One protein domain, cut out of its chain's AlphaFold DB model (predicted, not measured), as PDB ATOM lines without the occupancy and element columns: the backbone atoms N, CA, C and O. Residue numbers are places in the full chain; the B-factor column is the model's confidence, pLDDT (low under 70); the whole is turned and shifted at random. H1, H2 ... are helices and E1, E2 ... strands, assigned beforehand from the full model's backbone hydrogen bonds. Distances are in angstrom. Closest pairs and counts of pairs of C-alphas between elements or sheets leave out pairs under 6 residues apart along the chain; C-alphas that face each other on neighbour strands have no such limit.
ATOM      1  N   HIS A   9       3.115 -36.365 -46.354       88.75
ATOM      2  CA  HIS A   9       3.274 -35.693 -45.076       88.75
ATOM      3  C   HIS A   9       2.033 -35.903 -44.202       88.75
ATOM      4  O   HIS A   9       0.902 -35.900 -44.700       88.75
ATOM      5  N   LEU A  10       2.250 -36.071 -42.897       88.00
ATOM      6  CA  LEU A  10       1.190 -36.098 -41.892       88.00
ATOM      7  C   LEU A  10       1.222 -34.781 -41.117       88.00
ATOM      8  O   LEU A  10       2.144 -34.541 -40.337       88.00
ATOM      9  N   GLY A  11       0.221 -33.933 -41.347       84.31
ATOM     10  CA  GLY A  11       0.126 -32.612 -40.741       84.31
ATOM     11  C   GLY A  11      -0.022 -32.687 -39.214       84.31
ATOM     12  O   GLY A  11      -0.837 -33.473 -38.722       84.31
ATOM     13  N   PRO A  12       0.711 -31.863 -38.443       81.75
ATOM     14  CA  PRO A  12       0.734 -31.915 -36.981       81.75
ATOM     15  C   PRO A  12      -0.435 -31.141 -36.346       81.75
ATOM     16  O   PRO A  12      -0.231 -30.354 -35.424       81.75
ATOM     17  N   PHE A  13      -1.660 -31.353 -36.829       82.50
ATOM     18  CA  PHE A  13      -2.862 -30.673 -36.333       82.50
ATOM     19  C   PHE A  13      -3.754 -31.685 -35.607       82.50
ATOM     20  O   PHE A  13      -4.640 -32.269 -36.221       82.50
ATOM     21  N   PRO A  14      -3.505 -31.967 -34.314       78.75
ATOM     22  CA  PRO A  14      -4.197 -33.039 -33.598       78.75
ATOM     23  C   PRO A  14      -5.679 -32.741 -33.322       78.75
ATOM     24  O   PRO A  14      -6.433 -33.671 -33.042       78.75
ATOM     25  N   TYR A  15      -6.097 -31.475 -33.409       88.00
ATOM     26  CA  TYR A  15      -7.473 -31.025 -33.207       88.00
ATOM     27  C   TYR A  15      -7.891 -30.124 -34.359       88.00
ATOM     28  O   TYR A  15      -7.155 -29.212 -34.731       88.00
ATOM     29  N   LEU A  16      -9.072 -30.388 -34.908       92.00
ATOM     30  CA  LEU A  16      -9.640 -29.611 -35.998       92.00
ATOM     31  C   LEU A  16     -11.137 -29.423 -35.766       92.00
ATOM     32  O   LEU A  16     -11.947 -30.294 -36.083       92.00
ATOM     33  N   ALA A  17     -11.508 -28.278 -35.215       93.38
ATOM     34  CA  ALA A  17     -12.887 -27.852 -35.075       93.38
ATOM     35  C   ALA A  17     -13.480 -27.426 -36.428       93.38
ATOM     36  O   ALA A  17     -12.774 -27.048 -37.369       93.38
ATOM     37  N   ASP A  18     -14.808 -27.468 -36.528       91.00
ATOM     38  CA  ASP A  18     -15.505 -27.013 -37.729       91.00
ATOM     39  C   ASP A  18     -15.395 -25.497 -37.924       91.00
ATOM     40  O   ASP A  18     -15.233 -24.720 -36.985       91.00
ATOM     41  N   SER A  19     -15.564 -25.054 -39.174       90.06
ATOM     42  CA  SER A  19     -15.367 -23.651 -39.563       90.06
ATOM     43  C   SER A  19     -16.255 -22.665 -38.808       90.06
ATOM     44  O   SER A  19     -15.910 -21.494 -38.690       90.06
ATOM     45  N   ASN A  20     -17.408 -23.136 -38.334       89.19
ATOM     46  CA  ASN A  20     -18.444 -22.312 -37.718       89.19
ATOM     47  C   ASN A  20     -18.536 -22.528 -36.201       89.19
ATOM     48  O   ASN A  20     -19.480 -22.029 -35.589       89.19
ATOM     49  N   ASP A  21     -17.615 -23.291 -35.608       90.25
ATOM     50  CA  ASP A  21     -17.599 -23.515 -34.166       90.25
ATOM     51  C   ASP A  21     -17.219 -22.207 -33.439       90.25
ATOM     52  O   ASP A  21     -16.106 -21.708 -33.619       90.25
ATOM     53  N   PRO A  22     -18.117 -21.624 -32.621       90.25
ATOM     54  CA  PRO A  22     -17.843 -20.374 -31.916       90.25
ATOM     55  C   PRO A  22     -16.817 -20.523 -30.783       90.25
ATOM     56  O   PRO A  22     -16.364 -19.509 -30.250       90.25
ATOM     57  N   GLN A  23     -16.488 -21.751 -30.376       91.62
ATOM     58  CA  GLN A  23     -15.481 -22.043 -29.353       91.62
ATOM     59  C   GLN A  23     -14.099 -22.316 -29.950       91.62
ATOM     60  O   GLN A  23     -13.119 -22.333 -29.206       91.62
ATOM     61  N   SER A  24     -14.020 -22.501 -31.269       92.12
ATOM     62  CA  SER A  24     -12.766 -22.740 -31.970       92.12
ATOM     63  C   SER A  24     -11.843 -21.526 -31.884       92.12
ATOM     64  O   SER A  24     -12.238 -20.371 -32.071       92.12
ATOM     65  N   LEU A  25     -10.579 -21.811 -31.606       90.94
ATOM     66  CA  LEU A  25      -9.488 -20.861 -31.664       90.94
ATOM     67  C   LEU A  25      -8.891 -20.851 -33.072       90.94
ATOM     68  O   LEU A  25      -9.053 -21.763 -33.876       90.94
ATOM     69  N   TYR A  26      -8.144 -19.799 -33.396       85.94
ATOM     70  CA  TYR A  26      -7.566 -19.667 -34.736       85.94
ATOM     71  C   TYR A  26      -6.621 -20.820 -35.124       85.94
ATOM     72  O   TYR A  26      -6.382 -20.992 -36.311       85.94
ATOM     73  N   TRP A  27      -6.077 -21.553 -34.143       84.75
ATOM     74  CA  TRP A  27      -5.104 -22.636 -34.326       84.75
ATOM     75  C   TRP A  27      -5.722 -24.045 -34.318       84.75
ATOM     76  O   TRP A  27      -5.023 -25.030 -34.530       84.75
ATOM     77  N   ASP A  28      -7.019 -24.166 -34.023       90.19
ATOM     78  CA  ASP A  28      -7.752 -25.433 -34.128       90.19
ATOM     79  C   ASP A  28      -8.897 -25.357 -35.145       90.19
ATOM     80  O   ASP A  28      -9.566 -26.353 -35.395       90.19
ATOM     81  N   ASN A  29      -9.125 -24.203 -35.774       92.06
ATOM     82  CA  ASN A  29     -10.173 -24.053 -36.770       92.06
ATOM     83  C   ASN A  29      -9.763 -24.643 -38.123       92.06
ATOM     84  O   ASN A  29      -8.721 -24.294 -38.690       92.06
ATOM     85  N   VAL A  30     -10.643 -25.449 -38.721       92.00
ATOM     86  CA  VAL A  30     -10.385 -26.075 -40.025       92.00
ATOM     87  C   VAL A  30     -10.108 -25.093 -41.154       92.00
ATOM     88  O   VAL A  30      -9.426 -25.473 -42.104       92.00
ATOM     89  N   VAL A  31     -10.591 -23.851 -41.102       91.31
ATOM     90  CA  VAL A  31     -10.326 -22.868 -42.162       91.31
ATOM     91  C   VAL A  31      -8.853 -22.462 -42.168       91.31
ATOM     92  O   VAL A  31      -8.197 -22.556 -43.208       91.31
ATOM     93  N   GLN A  32      -8.336 -22.040 -41.017       91.25
ATOM     94  CA  GLN A  32      -6.963 -21.574 -40.845       91.25
ATOM     95  C   GLN A  32      -5.976 -22.721 -41.056       91.25
ATOM     96  O   GLN A  32      -5.055 -22.603 -41.868       91.25
ATOM     97  N   GLU A  33      -6.219 -23.859 -40.412       91.25
ATOM     98  CA  GLU A  33      -5.295 -24.989 -40.470       91.25
ATOM     99  C   GLU A  33      -5.297 -25.672 -41.842       91.25
ATOM    100  O   GLU A  33      -4.242 -26.042 -42.360       91.25
ATOM    101  N   SER A  34      -6.445 -25.732 -42.531       92.12
ATOM    102  CA  SER A  34      -6.461 -26.181 -43.932       92.12
ATOM    103  C   SER A  34      -5.690 -25.233 -44.846       92.12
ATOM    104  O   SER A  34      -5.080 -25.687 -45.813       92.12
ATOM    105  N   ALA A  35      -5.705 -23.923 -44.585       91.75
ATOM    106  CA  ALA A  35      -4.929 -22.972 -45.376       91.75
ATOM    107  C   ALA A  35      -3.420 -23.194 -45.183       91.75
ATOM    108  O   ALA A  35      -2.693 -23.282 -46.175       91.75
ATOM    109  N   ALA A  36      -2.962 -23.369 -43.941       89.81
ATOM    110  CA  ALA A  36      -1.568 -23.695 -43.639       89.81
ATOM    111  C   ALA A  36      -1.147 -25.039 -44.265       89.81
ATOM    112  O   ALA A  36      -0.124 -25.120 -44.949       89.81
ATOM    113  N   ALA A  37      -1.980 -26.073 -44.125       91.25
ATOM    114  CA  ALA A  37      -1.736 -27.392 -44.698       91.25
ATOM    115  C   ALA A  37      -1.665 -27.377 -46.239       91.25
ATOM    116  O   ALA A  37      -0.835 -28.077 -46.824       91.25
ATOM    117  N   ARG A  38      -2.485 -26.549 -46.906       93.12
ATOM    118  CA  ARG A  38      -2.425 -26.341 -48.365       93.12
ATOM    119  C   ARG A  38      -1.139 -25.663 -48.804       93.12
ATOM    120  O   ARG A  38      -0.542 -26.083 -49.792       93.12
ATOM    121  N   VAL A  39      -0.715 -24.623 -48.085       91.19
ATOM    122  CA  VAL A  39       0.555 -23.940 -48.367       91.19
ATOM    123  C   VAL A  39       1.712 -24.923 -48.239       91.19
ATOM    124  O   VAL A  39       2.558 -24.972 -49.128       91.19
ATOM    125  N   TYR A  40       1.701 -25.763 -47.203       88.12
ATOM    126  CA  TYR A  40       2.696 -26.818 -47.045       88.12
ATOM    127  C   TYR A  40       2.712 -27.773 -48.248       88.12
ATOM    128  O   TYR A  40       3.773 -28.011 -48.824       88.12
ATOM    129  N   ALA A  41       1.552 -28.287 -48.673       90.75
ATOM    130  CA  ALA A  41       1.463 -29.202 -49.816       90.75
ATOM    131  C   ALA A  41       2.036 -28.572 -51.100       90.75
ATOM    132  O   ALA A  41       2.855 -29.187 -51.779       90.75
ATOM    133  N   LEU A  42       1.696 -27.307 -51.370       89.75
ATOM    134  CA  LEU A  42       2.217 -26.544 -52.509       89.75
ATOM    135  C   LEU A  42       3.733 -26.314 -52.447       89.75
ATOM    136  O   LEU A  42       4.416 -26.387 -53.466       89.75
ATOM    137  N   GLN A  43       4.266 -25.997 -51.266       85.38
ATOM    138  CA  GLN A  43       5.686 -25.684 -51.090       85.38
ATOM    139  C   GLN A  43       6.579 -26.923 -51.135       85.38
ATOM    140  O   GLN A  43       7.737 -26.833 -51.548       85.38
ATOM    141  N   THR A  44       6.063 -28.062 -50.685       82.06
ATOM    142  CA  THR A  44       6.816 -29.318 -50.607       82.06
ATOM    143  C   THR A  44       6.583 -30.219 -51.816       82.06
ATOM    144  O   THR A  44       7.435 -31.037 -52.147       82.06
ATOM    145  N   GLY A  45       5.454 -30.065 -52.514       86.44
ATOM    146  CA  GLY A  45       5.017 -31.015 -53.536       86.44
ATOM    147  C   GLY A  45       4.585 -32.365 -52.948       86.44
ATOM    148  O   GLY A  45       4.497 -33.349 -53.684       86.44
ATOM    149  N   ALA A  46       4.327 -32.424 -51.639       88.44
ATOM    150  CA  ALA A  46       3.878 -33.619 -50.944       88.44
ATOM    151  C   ALA A  46       2.349 -33.721 -50.937       88.44
ATOM    152  O   ALA A  46       1.636 -32.717 -50.863       88.44
ATOM    153  N   TYR A  47       1.833 -34.950 -50.908       92.88
ATOM    154  CA  TYR A  47       0.487 -35.182 -50.387       92.88
ATOM    155  C   TYR A  47       0.477 -34.841 -48.897       92.88
ATOM    156  O   TYR A  47       1.322 -35.342 -48.165       92.88
ATOM    157  N   ASN A  48      -0.472 -34.035 -48.428       92.56
ATOM    158  CA  ASN A  48      -0.556 -33.657 -47.017       92.56
ATOM    159  C   ASN A  48      -1.859 -34.177 -46.409       92.56
ATOM    160  O   ASN A  48      -2.941 -33.804 -46.866       92.56
ATOM    161  N   LEU A  49      -1.764 -35.048 -45.406       92.69
ATOM    162  CA  LEU A  49      -2.909 -35.623 -44.709       92.69
ATOM    163  C   LEU A  49      -2.958 -35.082 -43.289       92.69
ATOM    164  O   LEU A  49      -1.990 -35.186 -42.543       92.69
ATOM    165  N   VAL A  50      -4.116 -34.569 -42.898       91.81
ATOM    166  CA  VAL A  50      -4.354 -34.082 -41.548       91.81
ATOM    167  C   VAL A  50      -5.302 -35.040 -40.841       91.81
ATOM    168  O   VAL A  50      -6.503 -35.070 -41.121       91.81
ATOM    169  N   ALA A  51      -4.729 -35.849 -39.953       81.62
ATOM    170  CA  ALA A  51      -5.464 -36.737 -39.067       81.62
ATOM    171  C   ALA A  51      -5.649 -36.033 -37.719       81.62
ATOM    172  O   ALA A  51      -4.676 -35.799 -37.006       81.62
ATOM    173  N   ALA A  52      -6.892 -35.696 -37.386       83.38
ATOM    174  CA  ALA A  52      -7.220 -34.915 -36.203       83.38
ATOM    175  C   ALA A  52      -8.459 -35.464 -35.495       83.38
ATOM    176  O   ALA A  52      -9.299 -36.133 -36.099       83.38
ATOM    177  N   ILE A  53      -8.589 -35.129 -34.215       85.56
ATOM    178  CA  ILE A  53      -9.856 -35.213 -33.492       85.56
ATOM    179  C   ILE A  53     -10.736 -34.063 -33.998       85.56
ATOM    180  O   ILE A  53     -10.380 -32.893 -33.844       85.56
ATOM    181  N   GLY A  54     -11.866 -34.411 -34.616       88.62
ATOM    182  CA  GLY A  54     -12.742 -33.472 -35.314       88.62
ATOM    183  C   GLY A  54     -12.683 -33.676 -36.829       88.62
ATOM    184  O   GLY A  54     -12.916 -34.782 -37.311       88.62
ATOM    185  N   ALA A  55     -12.424 -32.613 -37.592       91.50
ATOM    186  CA  ALA A  55     -12.378 -32.673 -39.048       91.50
ATOM    187  C   ALA A  55     -11.084 -33.337 -39.544       91.50
ATOM    188  O   ALA A  55     -10.002 -33.087 -39.026       91.50
ATOM    189  N   ALA A  56     -11.183 -34.123 -40.612       92.38
ATOM    190  CA  ALA A  56     -10.034 -34.709 -41.298       92.38
ATOM    191  C   ALA A  56      -9.984 -34.199 -42.737       92.38
ATOM    192  O   ALA A  56     -11.022 -34.054 -43.389       92.38
ATOM    193  N   VAL A  57      -8.791 -33.934 -43.264       93.81
ATOM    194  CA  VAL A  57      -8.631 -33.426 -44.632       93.81
ATOM    195  C   VAL A  57      -7.335 -33.921 -45.260       93.81
ATOM    196  O   VAL A  57      -6.318 -34.061 -44.589       93.81
ATOM    197  N   ALA A  58      -7.374 -34.186 -46.563       95.31
ATOM    198  CA  ALA A  58      -6.207 -34.537 -47.357       95.31
ATOM    199  C   ALA A  58      -6.069 -33.598 -48.560       95.31
ATOM    200  O   ALA A  58      -7.066 -33.242 -49.201       95.31
ATOM    201  N   PHE A  59      -4.826 -33.245 -48.884       95.69
ATOM    202  CA  PHE A  59      -4.467 -32.399 -50.016       95.69
ATOM    203  C   PHE A  59      -3.499 -33.110 -50.963       95.69
ATOM    204  O   PHE A  59      -2.634 -33.869 -50.523       95.69
ATOM    205  N   ASP A  60      -3.646 -32.851 -52.261       94.69
ATOM    206  CA  ASP A  60      -2.656 -33.240 -53.265       94.69
ATOM    207  C   ASP A  60      -1.463 -32.256 -53.300       94.69
ATOM    208  O   ASP A  60      -1.534 -31.181 -52.695       94.69
ATOM    209  N   PRO A  61      -0.378 -32.578 -54.033       92.06
ATOM    210  CA  PRO A  61       0.781 -31.693 -54.206       92.06
ATOM    211  C   PRO A  61       0.495 -30.299 -54.787       92.06
ATOM    212  O   PRO A  61       1.363 -29.432 -54.760       92.06
ATOM    213  N   LEU A  62      -0.695 -30.072 -55.349       92.69
ATOM    214  CA  LEU A  62      -1.130 -28.777 -55.877       92.69
ATOM    215  C   LEU A  62      -2.019 -28.021 -54.873       92.69
ATOM    216  O   LEU A  62      -2.572 -26.971 -55.199       92.69
ATOM    217  N   GLY A  63      -2.176 -28.544 -53.654       93.00
ATOM    218  CA  GLY A  63      -3.016 -27.968 -52.610       93.00
ATOM    219  C   GLY A  63      -4.518 -28.184 -52.823       93.00
ATOM    220  O   GLY A  63      -5.324 -27.582 -52.104       93.00
ATOM    221  N   ASN A  64      -4.936 -29.027 -53.770       95.88
ATOM    222  CA  ASN A  64      -6.348 -29.359 -53.940       95.88
ATOM    223  C   ASN A  64      -6.794 -30.296 -52.822       95.88
ATOM    224  O   ASN A  64      -6.105 -31.258 -52.495       95.88
ATOM    225  N   THR A  65      -7.979 -30.059 -52.262       96.19
ATOM    226  CA  THR A  65      -8.588 -31.006 -51.323       96.19
ATOM    227  C   THR A  65      -9.062 -32.245 -52.077       96.19
ATOM    228  O   THR A  65      -9.932 -32.137 -52.938       96.19
ATOM    229  N   ILE A  66      -8.520 -33.411 -51.728       96.38
ATOM    230  CA  ILE A  66      -8.853 -34.696 -52.366       96.38
ATOM    231  C   ILE A  66      -9.788 -35.563 -51.520       96.38
ATOM    232  O   ILE A  66     -10.464 -36.435 -52.055       96.38
ATOM    233  N   ALA A  67      -9.842 -35.318 -50.211       95.06
ATOM    234  CA  ALA A  67     -10.770 -35.968 -49.296       95.06
ATOM    235  C   ALA A  67     -10.987 -35.071 -48.067       95.06
ATOM    236  O   ALA A  67     -10.057 -34.380 -47.638       95.06
ATOM    237  N   LYS A  68     -12.202 -35.061 -47.507       94.00
ATOM    238  CA  LYS A  68     -12.526 -34.342 -46.269       94.00
ATOM    239  C   LYS A  68     -13.675 -35.006 -45.502       94.00
ATOM    240  O   LYS A  68     -14.633 -35.458 -46.122       94.00
ATOM    241  N   ILE A  69     -13.599 -34.968 -44.174       93.31
ATOM    242  CA  ILE A  69     -14.691 -35.209 -43.220       93.31
ATOM    243  C   ILE A  69     -14.803 -33.963 -42.325       93.31
ATOM    244  O   ILE A  69     -13.782 -33.394 -41.937       93.31
ATOM    245  N   SER A  70     -16.021 -33.482 -42.059       92.12
ATOM    246  CA  SER A  70     -16.264 -32.372 -41.123       92.12
ATOM    247  C   SER A  70     -16.202 -32.846 -39.672       92.12
ATOM    248  O   SER A  70     -16.444 -34.016 -39.395       92.12
ATOM    249  N   ALA A  71     -15.933 -31.938 -38.734       90.62
ATOM    250  CA  ALA A  71     -15.905 -32.285 -37.311       90.62
ATOM    251  C   ALA A  71     -17.293 -32.691 -36.785       90.62
ATOM    252  O   ALA A  71     -17.401 -33.489 -35.863       90.62
ATOM    253  N   SER A  72     -18.351 -32.163 -37.404       90.31
ATOM    254  CA  SER A  72     -19.761 -32.481 -37.142       90.31
ATOM    255  C   SER A  72     -20.280 -33.751 -37.823       90.31
ATOM    256  O   SER A  72     -21.469 -34.047 -37.700       90.31
ATOM    257  N   ALA A  73     -19.447 -34.475 -38.574       90.88
ATOM    258  CA  ALA A  73     -19.867 -35.735 -39.177       90.88
ATOM    259  C   ALA A  73     -20.144 -36.796 -38.098       90.88
ATOM    260  O   ALA A  73     -19.496 -36.812 -37.052       90.88
ATOM    261  N   ASP A  74     -21.089 -37.697 -38.370       90.44
ATOM    262  CA  ASP A  74     -21.308 -38.859 -37.514       90.44
ATOM    263  C   ASP A  74     -20.128 -39.829 -37.674       90.44
ATOM    264  O   ASP A  74     -19.903 -40.403 -38.746       90.44
ATOM    265  N   MET A  75     -19.345 -39.981 -36.607       87.88
ATOM    266  CA  MET A  75     -18.148 -40.821 -36.602       87.88
ATOM    267  C   MET A  75     -18.477 -42.313 -36.493       87.88
ATOM    268  O   MET A  75     -17.628 -43.130 -36.851       87.88
ATOM    269  N   ASP A  76     -19.694 -42.678 -36.076       91.19
ATOM    270  CA  ASP A  76     -20.164 -44.063 -36.147       91.19
ATOM    271  C   ASP A  76     -20.464 -44.453 -37.608       91.19
ATOM    272  O   ASP A  76     -20.243 -45.599 -38.006       91.19
ATOM    273  N   GLU A  77     -20.891 -43.493 -38.439       90.75
ATOM    274  CA  GLU A  77     -21.128 -43.695 -39.877       90.75
ATOM    275  C   GLU A  77     -19.869 -43.492 -40.738       90.75
ATOM    276  O   GLU A  77     -19.662 -44.200 -41.728       90.75
ATOM    277  N   THR A  78     -19.013 -42.532 -40.377       88.69
ATOM    278  CA  THR A  78     -17.825 -42.131 -41.154       88.69
ATOM    279  C   THR A  78     -16.541 -42.138 -40.317       88.69
ATOM    280  O   THR A  78     -15.879 -41.112 -40.173       88.69
ATOM    281  N   PRO A  79     -16.111 -43.307 -39.804       88.19
ATOM    282  CA  PRO A  79     -14.991 -43.388 -38.863       88.19
ATOM    283  C   PRO A  79     -13.622 -43.105 -39.498       88.19
ATOM    284  O   PRO A  79     -12.630 -42.959 -38.786       88.19
ATOM    285  N   LEU A  80     -13.525 -43.115 -40.833       90.12
ATOM    286  CA  LEU A  80     -12.256 -43.083 -41.557       90.12
ATOM    287  C   LEU A  80     -12.343 -42.220 -42.813       90.12
ATOM    288  O   LEU A  80     -13.245 -42.380 -43.638       90.12
ATOM    289  N   LEU A  81     -11.327 -41.377 -43.003       91.00
ATOM    290  CA  LEU A  81     -11.074 -40.696 -44.263       91.00
ATOM    291  C   LEU A  81     -10.177 -41.562 -45.152       91.00
ATOM    292  O   LEU A  81      -9.064 -41.908 -44.759       91.00
ATOM    293  N   TYR A  82     -10.623 -41.849 -46.375       92.00
ATOM    294  CA  TYR A  82      -9.806 -42.527 -47.381       92.00
ATOM    295  C   TYR A  82      -9.353 -41.548 -48.463       92.00
ATOM    296  O   TYR A  82     -10.155 -40.801 -49.019       92.00
ATOM    297  N   ALA A  83      -8.064 -41.592 -48.793       92.31
ATOM    298  CA  ALA A  83      -7.470 -40.861 -49.904       92.31
ATOM    299  C   ALA A  83      -6.483 -41.769 -50.647       92.31
ATOM    300  O   ALA A  83      -5.893 -42.676 -50.059       92.31
ATOM    301  N   SER A  84      -6.300 -41.524 -51.944       92.38
ATOM    302  CA  SER A  84      -5.321 -42.240 -52.767       92.38
ATOM    303  C   SER A  84      -4.268 -41.272 -53.292       92.38
ATOM    304  O   SER A  84      -4.581 -40.136 -53.649       92.38
ATOM    305  N   ALA A  85      -3.017 -41.728 -53.326       91.69
ATOM    306  CA  ALA A  85      -1.897 -40.978 -53.871       91.69
ATOM    307  C   ALA A  85      -1.423 -41.630 -55.172       91.69
ATOM    308  O   ALA A  85      -1.209 -42.844 -55.225       91.69
ATOM    309  N   ASN A  86      -1.238 -40.827 -56.218       91.19
ATOM    310  CA  ASN A  86      -0.590 -41.284 -57.437       91.19
ATOM    311  C   ASN A  86       0.927 -41.234 -57.229       91.19
ATOM    312  O   ASN A  86       1.517 -40.160 -57.152       91.19
ATOM    313  N   THR A  87       1.556 -42.403 -57.162       88.56
ATOM    314  CA  THR A  87       2.981 -42.533 -56.835       88.56
ATOM    315  C   THR A  87       3.900 -42.513 -58.057       88.56
ATOM    316  O   THR A  87       5.113 -42.632 -57.910       88.56
ATOM    317  N   SER A  88       3.360 -42.350 -59.271       88.19
ATOM    318  CA  SER A  88       4.147 -42.407 -60.516       88.19
ATOM    319  C   SER A  88       5.270 -41.368 -60.593       88.19
ATOM    320  O   SER A  88       6.282 -41.614 -61.246       88.19
ATOM    321  N   SER A  89       5.118 -40.231 -59.909       80.12
ATOM    322  CA  SER A  89       6.112 -39.158 -59.837       80.12
ATOM    323  C   SER A  89       6.962 -39.187 -58.565       80.12
ATOM    324  O   SER A  89       7.757 -38.271 -58.356       80.12
ATOM    325  N   PHE A  90       6.795 -40.188 -57.694       84.00
ATOM    326  CA  PHE A  90       7.523 -40.232 -56.430       84.00
ATOM    327  C   PHE A  90       9.001 -40.480 -56.686       84.00
ATOM    328  O   PHE A  90       9.392 -41.426 -57.377       84.00
ATOM    329  N   ASN A  91       9.844 -39.649 -56.080       77.06
ATOM    330  CA  ASN A  91      11.277 -39.874 -56.124       77.06
ATOM    331  C   ASN A  91      11.649 -40.990 -55.142       77.06
ATOM    332  O   ASN A  91      11.742 -40.773 -53.938       77.06
ATOM    333  N   THR A  92      11.889 -42.192 -55.662       77.00
ATOM    334  CA  THR A  92      12.248 -43.371 -54.857       77.00
ATOM    335  C   THR A  92      13.744 -43.479 -54.561       77.00
ATOM    336  O   THR A  92      14.153 -44.347 -53.792       77.00
ATOM    337  N   SER A  93      14.579 -42.597 -55.127       78.12
ATOM    338  CA  SER A  93      16.034 -42.616 -54.907       78.12
ATOM    339  C   SER A  93      16.470 -41.995 -53.574       78.12
ATOM    340  O   SER A  93      17.599 -42.214 -53.137       78.12
ATOM    341  N   LYS A  94      15.585 -41.235 -52.916       67.50
ATOM    342  CA  LYS A  94      15.802 -40.611 -51.604       67.50
ATOM    343  C   LYS A  94      14.537 -40.770 -50.768       67.50
ATOM    344  O   LYS A  94      13.570 -40.053 -50.983       67.50
ATOM    345  N   MET A  95      14.532 -41.741 -49.857       62.06
ATOM    346  CA  MET A  95      13.306 -42.131 -49.146       62.06
ATOM    347  C   MET A  95      13.039 -41.336 -47.862       62.06
ATOM    348  O   MET A  95      11.896 -41.293 -47.424       62.06
ATOM    349  N   TYR A  96      14.063 -40.736 -47.249       63.41
ATOM    350  CA  TYR A  96      13.918 -40.000 -45.995       63.41
ATOM    351  C   TYR A  96      15.132 -39.095 -45.752       63.41
ATOM    352  O   TYR A  96      16.268 -39.530 -45.940       63.41
ATOM    353  N   ASP A  97      14.880 -37.856 -45.337       66.31
ATOM    354  CA  ASP A  97      15.897 -36.886 -44.929       66.31
ATOM    355  C   ASP A  97      15.390 -36.161 -43.677       66.31
ATOM    356  O   ASP A  97      14.427 -35.390 -43.750       66.31
ATOM    357  N   VAL A  98      16.013 -36.448 -42.530       64.12
ATOM    358  CA  VAL A  98      15.651 -35.864 -41.225       64.12
ATOM    359  C   VAL A  98      15.843 -34.344 -41.204       64.12
ATOM    360  O   VAL A  98      15.099 -33.633 -40.527       64.12
ATOM    361  N   ASP A  99      16.768 -33.846 -42.023       65.00
ATOM    362  CA  ASP A  99      17.063 -32.422 -42.178       65.00
ATOM    363  C   ASP A  99      16.306 -31.812 -43.365       65.00
ATOM    364  O   ASP A  99      16.466 -30.640 -43.700       65.00
ATOM    365  N   GLY A 100      15.448 -32.598 -44.018       61.25
ATOM    366  CA  GLY A 100      14.745 -32.175 -45.216       61.25
ATOM    367  C   GLY A 100      13.583 -31.216 -44.960       61.25
ATOM    368  O   GLY A 100      13.074 -30.671 -45.934       61.25
ATOM    369  N   GLN A 101      13.130 -31.036 -43.709       64.12
ATOM    370  CA  GLN A 101      11.853 -30.379 -43.396       64.12
ATOM    371  C   GLN A 101      11.640 -29.009 -44.033       64.12
ATOM    372  O   GLN A 101      12.577 -28.229 -44.156       64.12
ATOM    373  N   ALA A 102      10.383 -28.702 -44.399       65.88
ATOM    374  CA  ALA A 102       9.933 -27.342 -44.742       65.88
ATOM    375  C   ALA A 102      10.526 -26.293 -43.792       65.88
ATOM    376  O   ALA A 102      11.081 -25.282 -44.221       65.88
ATOM    377  N   SER A 103      10.486 -26.595 -42.495       65.19
ATOM    378  CA  SER A 103      11.099 -25.803 -41.434       65.19
ATOM    379  C   SER A 103      12.615 -25.643 -41.601       65.19
ATOM    380  O   SER A 103      13.115 -24.530 -41.469       65.19
ATOM    381  N   TRP A 104      13.354 -26.701 -41.945       67.06
ATOM    382  CA  TRP A 104      14.804 -26.648 -42.149       67.06
ATOM    383  C   TRP A 104      15.223 -25.852 -43.380       67.06
ATOM    384  O   TRP A 104      16.191 -25.096 -43.304       67.06
ATOM    385  N   ALA A 105      14.497 -25.951 -44.498       65.75
ATOM    386  CA  ALA A 105      14.804 -25.108 -45.653       65.75
ATOM    387  C   ALA A 105      14.513 -23.631 -45.378       65.75
ATOM    388  O   ALA A 105      15.291 -22.785 -45.809       65.75
ATOM    389  N   ILE A 106      13.447 -23.320 -44.632       67.75
ATOM    390  CA  ILE A 106      13.165 -21.946 -44.194       67.75
ATOM    391  C   ILE A 106      14.273 -21.448 -43.259       67.75
ATOM    392  O   ILE A 106      14.774 -20.345 -43.448       67.75
ATOM    393  N   VAL A 107      14.712 -22.256 -42.285       71.69
ATOM    394  CA  VAL A 107      15.845 -21.902 -41.411       71.69
ATOM    395  C   VAL A 107      17.104 -21.653 -42.234       71.69
ATOM    396  O   VAL A 107      17.802 -20.671 -41.998       71.69
ATOM    397  N   LYS A 108      17.380 -22.500 -43.227       69.31
ATOM    398  CA  LYS A 108      18.518 -22.316 -44.122       69.31
ATOM    399  C   LYS A 108      18.407 -21.026 -44.931       69.31
ATOM    400  O   LYS A 108      19.383 -20.298 -45.006       69.31
ATOM    401  N   GLU A 109      17.233 -20.710 -45.471       69.88
ATOM    402  CA  GLU A 109      17.000 -19.451 -46.185       69.88
ATOM    403  C   GLU A 109      17.205 -18.236 -45.271       69.88
ATOM    404  O   GLU A 109      17.849 -17.274 -45.677       69.88
ATOM    405  N   ILE A 110      16.745 -18.301 -44.017       75.62
ATOM    406  CA  ILE A 110      16.992 -17.255 -43.013       75.62
ATOM    407  C   ILE A 110      18.491 -17.111 -42.733       75.62
ATOM    408  O   ILE A 110      18.987 -15.989 -42.688       75.62
ATOM    409  N   VAL A 111      19.213 -18.220 -42.549       77.00
ATOM    410  CA  VAL A 111      20.664 -18.216 -42.299       77.00
ATOM    411  C   VAL A 111      21.428 -17.661 -43.501       77.00
ATOM    412  O   VAL A 111      22.301 -16.815 -43.318       77.00
ATOM    413  N   ASP A 112      21.082 -18.093 -44.713       76.62
ATOM    414  CA  ASP A 112      21.735 -17.680 -45.958       76.62
ATOM    415  C   ASP A 112      21.433 -16.208 -46.301       76.62
ATOM    416  O   ASP A 112      22.277 -15.522 -46.879       76.62
ATOM    417  N   ALA A 113      20.251 -15.703 -45.933       78.69
ATOM    418  CA  ALA A 113      19.854 -14.309 -46.126       78.69
ATOM    419  C   ALA A 113      20.271 -13.381 -44.972       78.69
ATOM    420  O   ALA A 113      20.115 -12.162 -45.094       78.69
ATOM    421  N   TYR A 114      20.779 -13.916 -43.854       77.25
ATOM    422  CA  TYR A 114      21.164 -13.103 -42.703       77.25
ATOM    423  C   TYR A 114      22.385 -12.237 -43.059       77.25
ATOM    424  O   TYR A 114      23.442 -12.785 -43.393       77.25
TER     425      TYR A 114
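What this domain is: This is residues 9 to 114 of the 124 residues of an uncharacterized protein of Aspergillus cristatus (UniProt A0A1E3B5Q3). With little regular structure, this is a small three-stranded sheet with helix H1 over one face, among long loops; residues 103 to 113 of a second helix, H2, stick out. The printed part has 106 residues, 40 in named elements, in the order H1 E1 E2 E3 H2; class mixed, sheet E1 E2 E3 antiparallel. It is only just compact, close to loose, with a radius of gyration of the C-alphas of 15.5 A, spanning 46 by 36 by 21 A.

How they stand to each other: H1, residues 30 to 44, is on the sheet at a height of 8.6 A, making two layers, a helix on one face of a sheet. Its closest C-alphas to E1, residues 47 to 50, are Ala 41 and Asn 48, 5.6 A. E1, E2, residues 56 to 59, and E3, residues 65 to 69, form a meander, each strand the antiparallel neighbour of the one before; within hydrogen-bond range are N 50 and O 57, 2.8 A, and N 58 and O 67, 2.9 A. H2, residues 102 to 113, and H1 only just touch, with 3 pairs of C-alphas within 8 A, the closest Thr 44 and Ala 102, 6.9 A. In H1 and H2 every O i to N i+4 pair is within range.

Where its parts are: H1 runs 20.5 A from C-alpha 30 at (-10.385, -26.075, -40.025); H2 runs 16.4 A to C-alpha 113 at (19.854, -14.309, -46.126).

The domain as a whole: The printed part has no cut. The link E3 to H2, 32 residues, is long. Residues 94 to 106 and 108 to 109 have pLDDT under 70.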